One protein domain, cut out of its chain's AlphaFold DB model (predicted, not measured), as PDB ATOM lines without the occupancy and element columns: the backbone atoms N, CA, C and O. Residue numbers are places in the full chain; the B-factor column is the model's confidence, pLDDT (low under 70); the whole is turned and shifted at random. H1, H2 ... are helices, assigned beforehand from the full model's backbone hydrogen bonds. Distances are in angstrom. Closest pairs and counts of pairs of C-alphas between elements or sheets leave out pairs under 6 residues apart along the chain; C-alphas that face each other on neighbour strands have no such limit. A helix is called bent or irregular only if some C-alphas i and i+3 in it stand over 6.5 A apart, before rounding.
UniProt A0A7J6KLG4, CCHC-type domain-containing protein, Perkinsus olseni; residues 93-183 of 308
ATOM      1  N   ASP A  93     118.114 143.636 132.008       73.50
ATOM      2  CA  ASP A  93     118.322 143.012 130.696       73.50
ATOM      3  C   ASP A  93     119.783 142.574 130.469       73.50
ATOM      4  O   ASP A  93     120.033 141.513 129.896       73.50
ATOM      5  N   GLU A  94     120.769 143.341 130.957       72.88
ATOM      6  CA  GLU A  94     122.191 142.969 130.878       72.88
ATOM      7  C   GLU A  94     122.523 141.812 131.837       72.88
ATOM      8  O   GLU A  94     123.291 140.917 131.479       72.88
ATOM      9  N   ALA A  95     121.934 141.790 133.038       77.12
ATOM     10  CA  ALA A  95     122.116 140.700 134.000       77.12
ATOM     11  C   ALA A  95     121.410 139.404 133.555       77.12
ATOM     12  O   ALA A  95     121.997 138.322 133.624       77.12
ATOM     13  N   TRP A  96     120.197 139.512 133.006       86.31
ATOM     14  CA  TRP A  96     119.489 138.410 132.357       86.31
ATOM     15  C   TRP A  96     120.279 137.869 131.164       86.31
ATOM     16  O   TRP A  96     120.462 136.661 131.040       86.31
ATOM     17  N   SER A  97     120.828 138.756 130.327       82.56
ATOM     18  CA  SER A  97     121.679 138.372 129.200       82.56
ATOM     19  C   SER A  97     122.923 137.592 129.644       82.56
ATOM     20  O   SER A  97     123.309 136.647 128.957       82.56
ATOM     21  N   ARG A  98     123.515 137.892 130.813       79.62
ATOM     22  CA  ARG A  98     124.581 137.053 131.397       79.62
ATOM     23  C   ARG A  98     124.065 135.670 131.784       79.62
ATOM     24  O   ARG A  98     124.691 134.690 131.405       79.62
ATOM     25  N   PHE A  99     122.938 135.576 132.491       88.19
ATOM     26  CA  PHE A  99     122.342 134.289 132.867       88.19
ATOM     27  C   PHE A  99     121.989 133.422 131.644       88.19
ATOM     28  O   PHE A  99     122.276 132.224 131.633       88.19
ATOM     29  N   ASP A 100     121.397 134.010 130.600       89.44
ATOM     30  CA  ASP A 100     120.931 133.244 129.442       89.44
ATOM     31  C   ASP A 100     122.037 132.952 128.409       89.44
ATOM     32  O   ASP A 100     122.025 131.887 127.794       89.44
ATOM     33  N   ASN A 101     123.049 133.812 128.262       87.00
ATOM     34  CA  ASN A 101     124.182 133.539 127.367       87.00
ATOM     35  C   ASN A 101     125.347 132.793 128.037       87.00
ATOM     36  O   ASN A 101     126.290 132.410 127.342       87.00
ATOM     37  N   TYR A 102     125.308 132.543 129.353       87.94
ATOM     38  CA  TYR A 102     126.298 131.681 130.003       87.94
ATOM     39  C   TYR A 102     126.143 130.237 129.505       87.94
ATOM     40  O   TYR A 102     125.067 129.639 129.597       87.94
ATOM     41  N   GLN A 103     127.224 129.690 128.946       87.69
ATOM     42  CA  GLN A 103     127.296 128.328 128.420       87.69
ATOM     43  C   GLN A 103     128.278 127.500 129.242       87.69
ATOM     44  O   GLN A 103     129.262 128.024 129.766       87.69
ATOM     45  N   TRP A 104     128.017 126.199 129.343       85.25
ATOM     46  CA  TRP A 104     128.901 125.281 130.046       85.25
ATOM     47  C   TRP A 104     130.026 124.806 129.124       85.25
ATOM     48  O   TRP A 104     129.777 124.148 128.115       85.25
ATOM     49  N   ASP A 105     131.262 125.129 129.495       79.25
ATOM     50  CA  ASP A 105     132.487 124.774 128.764       79.25
ATOM     51  C   ASP A 105     132.870 123.281 128.836       79.25
ATOM     52  O   ASP A 105     133.729 122.848 128.071       79.25
ATOM     53  N   ARG A 106     132.242 122.501 129.732       77.25
ATOM     54  CA  ARG A 106     132.603 121.114 130.105       77.25
ATOM     55  C   ARG A 106     134.000 120.928 130.717       77.25
ATOM     56  O   ARG A 106     134.374 119.804 131.027       77.25
ATOM     57  N   ILE A 107     134.754 122.004 130.924       74.62
ATOM     58  CA  ILE A 107     136.057 122.003 131.602       74.62
ATOM     59  C   ILE A 107     135.841 122.155 133.113       74.62
ATOM     60  O   ILE A 107     136.509 121.503 133.913       74.62
ATOM     61  N   GLN A 108     134.891 123.002 133.518       75.62
ATOM     62  CA  GLN A 108     134.490 123.143 134.916       75.62
ATOM     63  C   GLN A 108     133.469 122.059 135.321       75.62
ATOM     64  O   GLN A 108     132.593 121.720 134.517       75.62
ATOM     65  N   PRO A 109     133.486 121.561 136.574       80.62
ATOM     66  CA  PRO A 109     132.456 120.651 137.072       80.62
ATOM     67  C   PRO A 109     131.049 121.252 136.967       80.62
ATOM     68  O   PRO A 109     130.852 122.446 137.205       80.62
ATOM     69  N   LEU A 110     130.048 120.416 136.679       82.62
ATOM     70  CA  LEU A 110     128.660 120.854 136.487       82.62
ATOM     71  C   LEU A 110     128.088 121.607 137.706       82.62
ATOM     72  O   LEU A 110     127.324 122.557 137.546       82.62
ATOM     73  N   SER A 111     128.513 121.244 138.919       80.69
ATOM     74  CA  SER A 111     128.157 121.933 140.166       80.69
ATOM     75  C   SER A 111     128.705 123.365 140.253       80.69
ATOM     76  O   SER A 111     128.019 124.252 140.761       80.69
ATOM     77  N   VAL A 112     129.901 123.625 139.711       80.00
ATOM     78  CA  VAL A 112     130.496 124.974 139.634       80.00
ATOM     79  C   VAL A 112     129.725 125.831 138.629       80.00
ATOM     80  O   VAL A 112     129.357 126.965 138.939       80.00
ATOM     81  N   TYR A 113     129.379 125.253 137.475       83.94
ATOM     82  CA  TYR A 113     128.543 125.904 136.466       83.94
ATOM     83  C   TYR A 113     127.138 126.243 137.003       83.94
ATOM     84  O   TYR A 113     126.654 127.364 136.830       83.94
ATOM     85  N   ALA A 114     126.498 125.314 137.722       86.00
ATOM     86  CA  ALA A 114     125.197 125.534 138.354       86.00
ATOM     87  C   ALA A 114     125.246 126.622 139.445       86.00
ATOM     88  O   ALA A 114     124.347 127.464 139.522       86.00
ATOM     89  N   ALA A 115     126.316 126.665 140.248       81.50
ATOM     90  CA  ALA A 115     126.534 127.727 141.228       81.50
ATOM     91  C   ALA A 115     126.718 129.104 140.560       81.50
ATOM     92  O   ALA A 115     126.164 130.099 141.036       81.50
ATOM     93  N   ALA A 116     127.432 129.172 139.430       79.62
ATOM     94  CA  ALA A 116     127.582 130.396 138.647       79.62
ATOM     95  C   ALA A 116     126.247 130.871 138.037       79.62
ATOM     96  O   ALA A 116     125.913 132.049 138.171       79.62
ATOM     97  N   LEU A 117     125.438 129.967 137.463       88.69
ATOM     98  CA  LEU A 117     124.075 130.282 137.005       88.69
ATOM     99  C   LEU A 117     123.194 130.821 138.141       88.69
ATOM    100  O   LEU A 117     122.521 131.834 137.962       88.69
ATOM    101  N   SER A 118     123.221 130.177 139.314       86.06
ATOM    102  CA  SER A 118     122.475 130.632 140.494       86.06
ATOM    103  C   SER A 118     122.910 132.038 140.920       86.06
ATOM    104  O   SER A 118     122.064 132.898 141.163       86.06
ATOM    105  N   ARG A 119     124.220 132.329 140.911       82.12
ATOM    106  CA  ARG A 119     124.733 133.680 141.175       82.12
ATOM    107  C   ARG A 119     124.195 134.704 140.170       82.12
ATOM    108  O   ARG A 119     123.635 135.702 140.608       82.12
ATOM    109  N   TYR A 120     124.294 134.458 138.862       83.44
ATOM    110  CA  TYR A 120     123.813 135.410 137.846       83.44
ATOM    111  C   TYR A 120     122.294 135.631 137.904       83.44
ATOM    112  O   TYR A 120     121.827 136.754 137.723       83.44
ATOM    113  N   LEU A 121     121.515 134.591 138.217       88.56
ATOM    114  CA  LEU A 121     120.067 134.716 138.393       88.56
ATOM    115  C   LEU A 121     119.695 135.502 139.662       88.56
ATOM    116  O   LEU A 121     118.680 136.198 139.680       88.56
ATOM    117  N   ASN A 122     120.520 135.429 140.710       85.38
ATOM    118  CA  ASN A 122     120.374 136.256 141.908       85.38
ATOM    119  C   ASN A 122     120.797 137.711 141.656       85.38
ATOM    120  O   ASN A 122     120.039 138.605 142.013       85.38
ATOM    121  N   GLU A 123     121.916 137.951 140.959       81.50
ATOM    122  CA  GLU A 123     122.331 139.289 140.500       81.50
ATOM    123  C   GLU A 123     121.216 139.965 139.679       81.50
ATOM    124  O   GLU A 123     120.858 141.108 139.947       81.50
ATOM    125  N   TYR A 124     120.599 139.240 138.736       86.44
ATOM    126  CA  TYR A 124     119.411 139.705 138.011       86.44
ATOM    127  C   TYR A 124     118.242 140.038 138.952       86.44
ATOM    128  O   TYR A 124     117.653 141.113 138.854       86.44
ATOM    129  N   ASN A 125     117.919 139.139 139.885       88.69
ATOM    130  CA  ASN A 125     116.785 139.308 140.791       88.69
ATOM    131  C   ASN A 125     116.949 140.487 141.763       88.69
ATOM    132  O   ASN A 125     115.973 141.154 142.095       88.69
ATOM    133  N   ASP A 126     118.172 140.766 142.214       83.06
ATOM    134  CA  ASP A 126     118.449 141.888 143.110       83.06
ATOM    135  C   ASP A 126     118.345 143.246 142.391       83.06
ATOM    136  O   ASP A 126     117.981 144.245 143.017       83.06
ATOM    137  N   LEU A 127     118.558 143.282 141.071       79.75
ATOM    138  CA  LEU A 127     118.318 144.460 140.227       79.75
ATOM    139  C   LEU A 127     116.836 144.692 139.888       79.75
ATOM    140  O   LEU A 127     116.469 145.794 139.475       79.75
ATOM    141  N   LEU A 128     115.966 143.694 140.071       79.88
ATOM    142  CA  LEU A 128     114.523 143.883 139.925       79.88
ATOM    143  C   LEU A 128     113.953 144.690 141.098       79.88
ATOM    144  O   LEU A 128     114.317 144.495 142.267       79.88
ATOM    145  N   LYS A 129     112.986 145.561 140.777       76.56
ATOM    146  CA  LYS A 129     112.167 146.260 141.776       76.56
ATOM    147  C   LYS A 129     111.520 145.247 142.736       76.56
ATOM    148  O   LYS A 129     111.114 144.189 142.251       76.56
ATOM    149  N   PRO A 130     111.377 145.544 144.044       77.19
ATOM    150  CA  PRO A 130     110.898 144.585 145.045       77.19
ATOM    151  C   PRO A 130     109.611 143.842 144.664       77.19
ATOM    152  O   PRO A 130     109.530 142.633 144.858       77.19
ATOM    153  N   GLU A 131     108.646 144.543 144.069       78.88
ATOM    154  CA  GLU A 131     107.355 144.014 143.615       78.88
ATOM    155  C   GLU A 131     107.451 143.021 142.441       78.88
ATOM    156  O   GLU A 131     106.562 142.193 142.265       78.88
ATOM    157  N   ASN A 132     108.541 143.070 141.671       83.56
ATOM    158  CA  ASN A 132     108.787 142.229 140.496       83.56
ATOM    159  C   ASN A 132     109.784 141.089 140.772       83.56
ATOM    160  O   ASN A 132     110.114 140.336 139.855       83.56
ATOM    161  N   ARG A 133     110.311 140.968 141.999       87.31
ATOM    162  CA  ARG A 133     111.342 139.972 142.320       87.31
ATOM    163  C   ARG A 133     110.799 138.549 142.220       87.31
ATOM    164  O   ARG A 133     109.774 138.200 142.803       87.31
ATOM    165  N   LEU A 134     111.551 137.702 141.526       90.00
ATOM    166  CA  LEU A 134     111.319 136.270 141.439       90.00
ATOM    167  C   LEU A 134     111.384 135.644 142.836       90.00
ATOM    168  O   LEU A 134     112.365 135.801 143.573       90.00
ATOM    169  N   SER A 135     110.349 134.877 143.174       91.50
ATOM    170  CA  SER A 135     110.341 134.029 144.364       91.50
ATOM    171  C   SER A 135     111.409 132.933 144.252       91.50
ATOM    172  O   SER A 135     111.841 132.568 143.155       91.50
ATOM    173  N   SER A 136     111.841 132.362 145.382       89.50
ATOM    174  CA  SER A 136     112.851 131.295 145.339       89.50
ATOM    175  C   SER A 136     112.437 130.086 144.482       89.50
ATOM    176  O   SER A 136     113.259 129.670 143.672       89.50
ATOM    177  N   PRO A 137     111.183 129.584 144.538       90.75
ATOM    178  CA  PRO A 137     110.721 128.535 143.624       90.75
ATOM    179  C   PRO A 137     110.752 128.933 142.139       90.75
ATOM    180  O   PRO A 137     111.040 128.090 141.291       90.75
ATOM    181  N   ALA A 138     110.493 130.203 141.802       90.25
ATOM    182  CA  ALA A 138     110.573 130.680 140.419       90.25
ATOM    183  C   ALA A 138     112.024 130.706 139.910       90.25
ATOM    184  O   ALA A 138     112.291 130.247 138.799       90.25
ATOM    185  N   ARG A 139     112.977 131.163 140.739       91.31
ATOM    186  CA  ARG A 139     114.414 131.087 140.419       91.31
ATOM    187  C   ARG A 139     114.879 129.640 140.246       91.31
ATOM    188  O   ARG A 139     115.534 129.326 139.259       91.31
ATOM    189  N   GLU A 140     114.482 128.756 141.159       90.38
ATOM    190  CA  GLU A 140     114.828 127.332 141.102       90.38
ATOM    191  C   GLU A 140     114.302 126.669 139.822       90.38
ATOM    192  O   GLU A 140     115.029 125.943 139.150       90.38
ATOM    193  N   THR A 141     113.071 127.002 139.415       93.50
ATOM    194  CA  THR A 141     112.462 126.511 138.167       93.50
ATOM    195  C   THR A 141     113.275 126.924 136.934       93.50
ATOM    196  O   THR A 141     113.515 126.097 136.055       93.50
ATOM    197  N   LEU A 142     113.759 128.173 136.878       93.81
ATOM    198  CA  LEU A 142     114.610 128.654 135.781       93.81
ATOM    199  C   LEU A 142     115.981 127.958 135.759       93.81
ATOM    200  O   LEU A 142     116.484 127.642 134.681       93.81
ATOM    201  N   LEU A 143     116.573 127.672 136.926       93.38
ATOM    202  CA  LEU A 143     117.816 126.896 137.024       93.38
ATOM    203  C   LEU A 143     117.614 125.452 136.549       93.38
ATOM    204  O   LEU A 143     118.393 124.969 135.727       93.38
ATOM    205  N   VAL A 144     116.540 124.792 136.995       93.44
ATOM    206  CA  VAL A 144     116.152 123.445 136.549       93.44
ATOM    207  C   VAL A 144     115.961 123.402 135.035       93.44
ATOM    208  O   VAL A 144     116.485 122.497 134.384       93.44
ATOM    209  N   GLU A 145     115.271 124.380 134.443       93.50
ATOM    210  CA  GLU A 145     115.061 124.440 132.994       93.50
ATOM    211  C   GLU A 145     116.378 124.682 132.232       93.50
ATOM    212  O   GLU A 145     116.653 124.014 131.230       93.50
ATOM    213  N   LYS A 146     117.225 125.603 132.716       93.75
ATOM    214  CA  LYS A 146     118.514 125.945 132.095       93.75
ATOM    215  C   LYS A 146     119.501 124.775 132.136       93.75
ATOM    216  O   LYS A 146     120.142 124.498 131.124       93.75
ATOM    217  N   LEU A 147     119.575 124.057 133.256       92.38
ATOM    218  CA  LEU A 147     120.404 122.857 133.412       92.38
ATOM    219  C   LEU A 147     119.837 121.669 132.620       92.38
ATOM    220  O   LEU A 147     120.588 120.978 131.935       92.38
ATOM    221  N   SER A 148     118.514 121.469 132.602       91.00
ATOM    222  CA  SER A 148     117.878 120.376 131.841       91.00
ATOM    223  C   SER A 148     118.127 120.465 130.329       91.00
ATOM    224  O   SER A 148     118.135 119.440 129.644       91.00
ATOM    225  N   LYS A 149     118.378 121.667 129.791       90.81
ATOM    226  CA  LYS A 149     118.762 121.876 128.382       90.81
ATOM    227  C   LYS A 149     120.145 121.300 128.031       90.81
ATOM    228  O   LYS A 149     120.379 121.030 126.856       90.81
ATOM    229  N   LEU A 150     121.021 121.055 129.014       88.06
ATOM    230  CA  LEU A 150     122.329 120.408 128.819       88.06
ATOM    231  C   LEU A 150     122.221 118.899 128.545       88.06
ATOM    232  O   LEU A 150     123.153 118.305 128.003       88.06
ATOM    233  N   ALA A 151     121.105 118.268 128.922       85.62
ATOM    234  CA  ALA A 151     120.921 116.828 128.801       85.62
ATOM    235  C   ALA A 151     121.021 116.353 127.343       85.62
ATOM    236  O   ALA A 151     120.406 116.931 126.446       85.62
ATOM    237  N   THR A 152     121.708 115.237 127.101       81.12
ATOM    238  CA  THR A 152     121.812 114.596 125.777       81.12
ATOM    239  C   THR A 152     121.525 113.098 125.854       81.12
ATOM    240  O   THR A 152     121.702 112.479 126.900       81.12
ATOM    241  N   GLY A 153     121.067 112.500 124.747       82.94
ATOM    242  CA  GLY A 153     120.800 111.060 124.666       82.94
ATOM    243  C   GLY A 153     119.876 110.551 125.781       82.94
ATOM    244  O   GLY A 153     118.797 111.105 126.004       82.94
ATOM    245  N   ALA A 154     120.321 109.512 126.493       80.62
ATOM    246  CA  ALA A 154     119.582 108.878 127.586       80.62
ATOM    247  C   ALA A 154     119.237 109.835 128.747       80.62
ATOM    248  O   ALA A 154     118.138 109.741 129.291       80.62
ATOM    249  N   ALA A 155     120.084 110.826 129.055       83.50
ATOM    250  CA  ALA A 155     119.807 111.806 130.111       83.50
ATOM    251  C   ALA A 155     118.513 112.607 129.852       83.50
ATOM    252  O   ALA A 155     117.775 112.933 130.783       83.50
ATOM    253  N   LYS A 156     118.164 112.861 128.575       84.94
ATOM    254  CA  LYS A 156     116.875 113.487 128.215       84.94
ATOM    255  C   LYS A 156     115.677 112.591 128.528       84.94
ATOM    256  O   LYS A 156     114.568 113.105 128.653       84.94
ATOM    257  N   ALA A 157     115.833 111.269 128.581       85.44
ATOM    258  CA  ALA A 157     114.768 110.371 129.024       85.44
ATOM    259  C   ALA A 157     114.637 110.404 130.552       85.44
ATOM    260  O   ALA A 157     113.527 110.593 131.048       85.44
ATOM    261  N   GLU A 158     115.753 110.329 131.279       85.88
ATOM    262  CA  GLU A 158     115.712 110.237 132.740       85.88
ATOM    263  C   GLU A 158     115.239 111.541 133.405       85.88
ATOM    264  O   GLU A 158     114.362 111.484 134.261       85.88
ATOM    265  N   ILE A 159     115.646 112.730 132.929       89.00
ATOM    266  CA  ILE A 159     115.079 114.005 133.422       89.00
ATOM    267  C   ILE A 159     113.556 114.077 133.201       89.00
ATOM    268  O   ILE A 159     112.816 114.501 134.090       89.00
ATOM    269  N   ARG A 160     113.049 113.619 132.043       88.94
ATOM    270  CA  ARG A 160     111.597 113.590 131.763       88.94
ATOM    271  C   ARG A 160     110.835 112.611 132.663       88.94
ATOM    272  O   ARG A 160     109.646 112.830 132.909       88.94
ATOM    273  N   ARG A 161     111.501 111.553 133.133       89.75
ATOM    274  CA  ARG A 161     110.953 110.537 134.040       89.75
ATOM    275  C   ARG A 161     110.976 111.004 135.494       89.75
ATOM    276  O   ARG A 161     109.933 110.988 136.138       89.75
ATOM    277  N   ALA A 162     112.136 111.441 135.980       89.12
ATOM    278  CA  ALA A 162     112.351 111.868 137.359       89.12
ATOM    279  C   ALA A 162     111.631 113.184 137.698       89.12
ATOM    280  O   ALA A 162     111.189 113.358 138.830       89.12
ATOM    281  N   ARG A 163     111.478 114.090 136.717       90.56
ATOM    282  CA  ARG A 163     110.904 115.440 136.893       90.56
ATOM    283  C   ARG A 163     111.548 116.197 138.075       90.56
ATOM    284  O   ARG A 163     110.833 116.561 139.015       90.56
ATOM    285  N   PRO A 164     112.880 116.410 138.031       89.44
ATOM    286  CA  PRO A 164     113.624 117.110 139.079       89.44
ATOM    287  C   PRO A 164     113.011 118.478 139.403       89.44
ATOM    288  O   PRO A 164     112.463 119.148 138.524       89.44
ATOM    289  N   ARG A 165     113.096 118.883 140.673       89.50
ATOM    290  CA  ARG A 165     112.538 120.143 141.192       89.50
ATOM    291  C   ARG A 165     113.599 121.116 141.692       89.50
ATOM    292  O   ARG A 165     113.280 122.293 141.833       89.50
ATOM    293  N   THR A 166     114.815 120.645 141.948       89.56
ATOM    294  CA  THR A 166     115.962 121.476 142.327       89.56
ATOM    295  C   THR A 166     117.080 121.391 141.291       89.56
ATOM    296  O   THR A 166     117.215 120.405 140.562       89.56
ATOM    297  N   ALA A 167     117.915 122.426 141.235       87.12
ATOM    298  CA  ALA A 167     119.128 122.443 140.431       87.12
ATOM    299  C   ALA A 167     120.110 121.334 140.852       87.12
ATOM    300  O   ALA A 167     120.830 120.815 139.999       87.12
ATOM    301  N   ALA A 168     120.105 120.938 142.133       87.62
ATOM    302  CA  ALA A 168     120.889 119.813 142.640       87.62
ATOM    303  C   ALA A 168     120.408 118.484 142.034       87.62
ATOM    304  O   ALA A 168     121.218 117.790 141.429       87.62
ATOM    305  N   ASP A 169     119.095 118.207 142.056       87.94
ATOM    306  CA  ASP A 169     118.511 117.005 141.437       87.94
ATOM    307  C   ASP A 169     118.948 116.872 139.962       87.94
ATOM    308  O   ASP A 169     119.256 115.781 139.486       87.94
ATOM    309  N   VAL A 170     118.973 117.990 139.219       88.62
ATOM    310  CA  VAL A 170     119.409 118.005 137.812       88.62
ATOM    311  C   VAL A 170     120.912 117.752 137.686       88.62
ATOM    312  O   VAL A 170     121.320 117.037 136.775       88.62
ATOM    313  N   CYS A 171     121.741 118.309 138.574       87.56
ATOM    314  CA  CYS A 171     123.186 118.072 138.559       87.56
ATOM    315  C   CYS A 171     123.526 116.607 138.858       87.56
ATOM    316  O   CYS A 171     124.330 116.024 138.132       87.56
ATOM    317  N   ASP A 172     122.875 116.003 139.852       87.19
ATOM    318  CA  ASP A 172     123.077 114.601 140.232       87.19
ATOM    319  C   ASP A 172     122.619 113.652 139.111       87.19
ATOM    320  O   ASP A 172     123.349 112.737 138.720       87.19
ATOM    321  N   LEU A 173     121.446 113.917 138.517       86.88
ATOM    322  CA  LEU A 173     120.943 113.170 137.359       86.88
ATOM    323  C   LEU A 173     121.819 113.332 136.110       86.88
ATOM    324  O   LEU A 173     121.843 112.425 135.283       86.88
ATOM    325  N   LEU A 174     122.500 114.469 135.928       85.12
ATOM    326  CA  LEU A 174     123.350 114.716 134.761       85.12
ATOM    327  C   LEU A 174     124.778 114.199 134.924       85.12
ATOM    328  O   LEU A 174     125.308 113.672 133.946       85.12
ATOM    329  N   GLY A 175     125.391 114.309 136.106       79.38
ATOM    330  CA  GLY A 175     126.784 113.901 136.341       79.38
ATOM    331  C   GLY A 175     127.051 112.466 135.880       79.38
ATOM    332  O   GLY A 175     127.933 112.226 135.060       79.38
ATOM    333  N   ALA A 176     126.156 111.544 136.250       71.69
ATOM    334  CA  ALA A 176     126.205 110.140 135.842       71.69
ATOM    335  C   ALA A 176     126.184 109.897 134.312       71.69
ATOM    336  O   ALA A 176     126.581 108.822 133.864       71.69
ATOM    337  N   TYR A 177     125.742 110.860 133.494       70.44
ATOM    338  CA  TYR A 177     125.801 110.785 132.025       70.44
ATOM    339  C   TYR A 177     126.911 111.639 131.406       70.44
ATOM    340  O   TYR A 177     127.306 111.358 130.276       70.44
ATOM    341  N   VAL A 178     127.418 112.652 132.116       64.75
ATOM    342  CA  VAL A 178     128.585 113.447 131.700       64.75
ATOM    343  C   VAL A 178     129.811 112.542 131.657       64.75
ATOM    344  O   VAL A 178     130.350 112.322 130.573       64.75
ATOM    345  N   ASP A 179     130.140 111.915 132.789       58.38
ATOM    346  CA  ASP A 179     131.337 111.080 132.962       58.38
ATOM    347  C   ASP A 179     131.361 109.885 131.986       58.38
ATOM    348  O   ASP A 179     132.407 109.478 131.479       58.38
ATOM    349  N   ASN A 180     130.182 109.340 131.665       49.56
ATOM    350  CA  ASN A 180     130.020 108.258 130.690       49.56
ATOM    351  C   ASN A 180     130.073 108.734 129.222       49.56
ATOM    352  O   ASN A 180     130.315 107.923 128.327       49.56
ATOM    353  N   SER A 181     129.848 110.023 128.940       48.53
ATOM    354  CA  SER A 181     129.861 110.550 127.566       48.53
ATOM    355  C   SER A 181     131.275 110.771 127.019       48.53
ATOM    356  O   SER A 181     131.505 110.571 125.822       48.53
ATOM    357  N   ASP A 182     132.244 111.075 127.887       49.03
ATOM    358  CA  ASP A 182     133.627 111.354 127.482       49.03
ATOM    359  C   ASP A 182     134.377 110.109 126.986       49.03
ATOM    360  O   ASP A 182     135.365 110.224 126.263       49.03
ATOM    361  N   GLN A 183     133.886 108.901 127.275       42.84
ATOM    362  CA  GLN A 183     134.571 107.653 126.920       42.84
ATOM    363  C   GLN A 183     134.647 107.392 125.399       42.84
ATOM    364  O   GLN A 183     135.495 106.623 124.949       42.84
TER     365      GLN A 183
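AT A GLANCE: This is residues 93 to 183 of the 308 residues of the protein "CCHC-type domain-containing protein" of Perkinsus olseni (UniProt A0A7J6KLG4). An elongated group of helices: H1 and H2 lie side by side as a hairpin, H2 crosses H3 at a slant and meets H5 with its first residues, 110 to 114, and H3 and H5 run the same way and are staggered, the first part of H5 beside H3. Short H4 packs on H5, away from H1. The printed part has 91 residues with five named helices, H1 to H5 in order along the chain, and no named strand; the class is all helix. The whole is compact, with a radius of gyration of the C-alphas of 13.8 A and spans of 46 by 27 by 16 A.

IN THESE COORDINATES: H1, residues 93 to 101, begins at C-alpha 93 at (118.322, 143.012, 130.696) and is 11.6 A long. H2, residues 110 to 127, is the longest helix by residues and measures 26.0 A. H3, residues 136 to 148, is 18.1 A long, with C-alpha 136 at (112.851, 131.295, 145.339). H4 is residues 155 to 162. H5, residues 167 to 183, is 25.3 A long and ends at C-alpha 183 at (134.571, 107.653, 126.920). H5 has a kink of 32 degrees near residue 174; it is neither bent nor irregular, but only just: C-alphas 173 and 176 are 6.3 A apart.

HOW THE PARTS SIT: H2, H3 and H5 form a bundle, a group of three helices packed together; H2 and H5 are the hubs, touching three helices each. H1 and H2 form a hairpin at a shallow tilt of 14 degrees, opposite ways; residues 117 to 124 of H2 alone touch H1, with the closest C-alphas, Ala 95 and Tyr 124, 4.9 A apart. H2 touches H3 with residues 114 to 121 alone, at a steep tilt of 42 degrees, opposite ways, as another hairpin; the closest C-alphas are Ser 118 and Leu 143, 6.9 A apart. With residues 110 to 114 alone H2 touches H5, opposite ways at a steep tilt of 38 degrees; the closest C-alphas, Leu 110 and Cys 171, are 6.5 A apart. H3 and H5 run the same way at a shallow tilt of 13 degrees; residues 167 to 171 of H5 alone touch H3, the closest C-alphas being Val 144 and Ala 167, 5.0 A apart. H4 and H5 form a hairpin at a shallow tilt of 31 degrees, opposite ways; residues 170 to 177 of H5 alone touch H4, and the closest C-alphas are Ala 155 and Tyr 177, 6.4 A apart. H3 and H4 are close but not clearly touching; their closest C-alphas, Ser 148 and Ile 159, are 7.1 A apart. H1 is apart from H4 and H5, and only just apart from H3, at 8.1 A. In H1, H2 and H3 every O i to N i+4 pair is within hydrogen-bond range; in H4 it is 3 of 4 and in H5 8 of 13.

THE WHOLE: The two C-alphas farthest apart, Glu 131 and Gln 183, are 48.4 A apart. The printed part has no cut. The link H4 to H5 is tight, the other three are short, and no link is long. The mean pLDDT of the printed part is 83.0, and residues 178 to 183 are under 70.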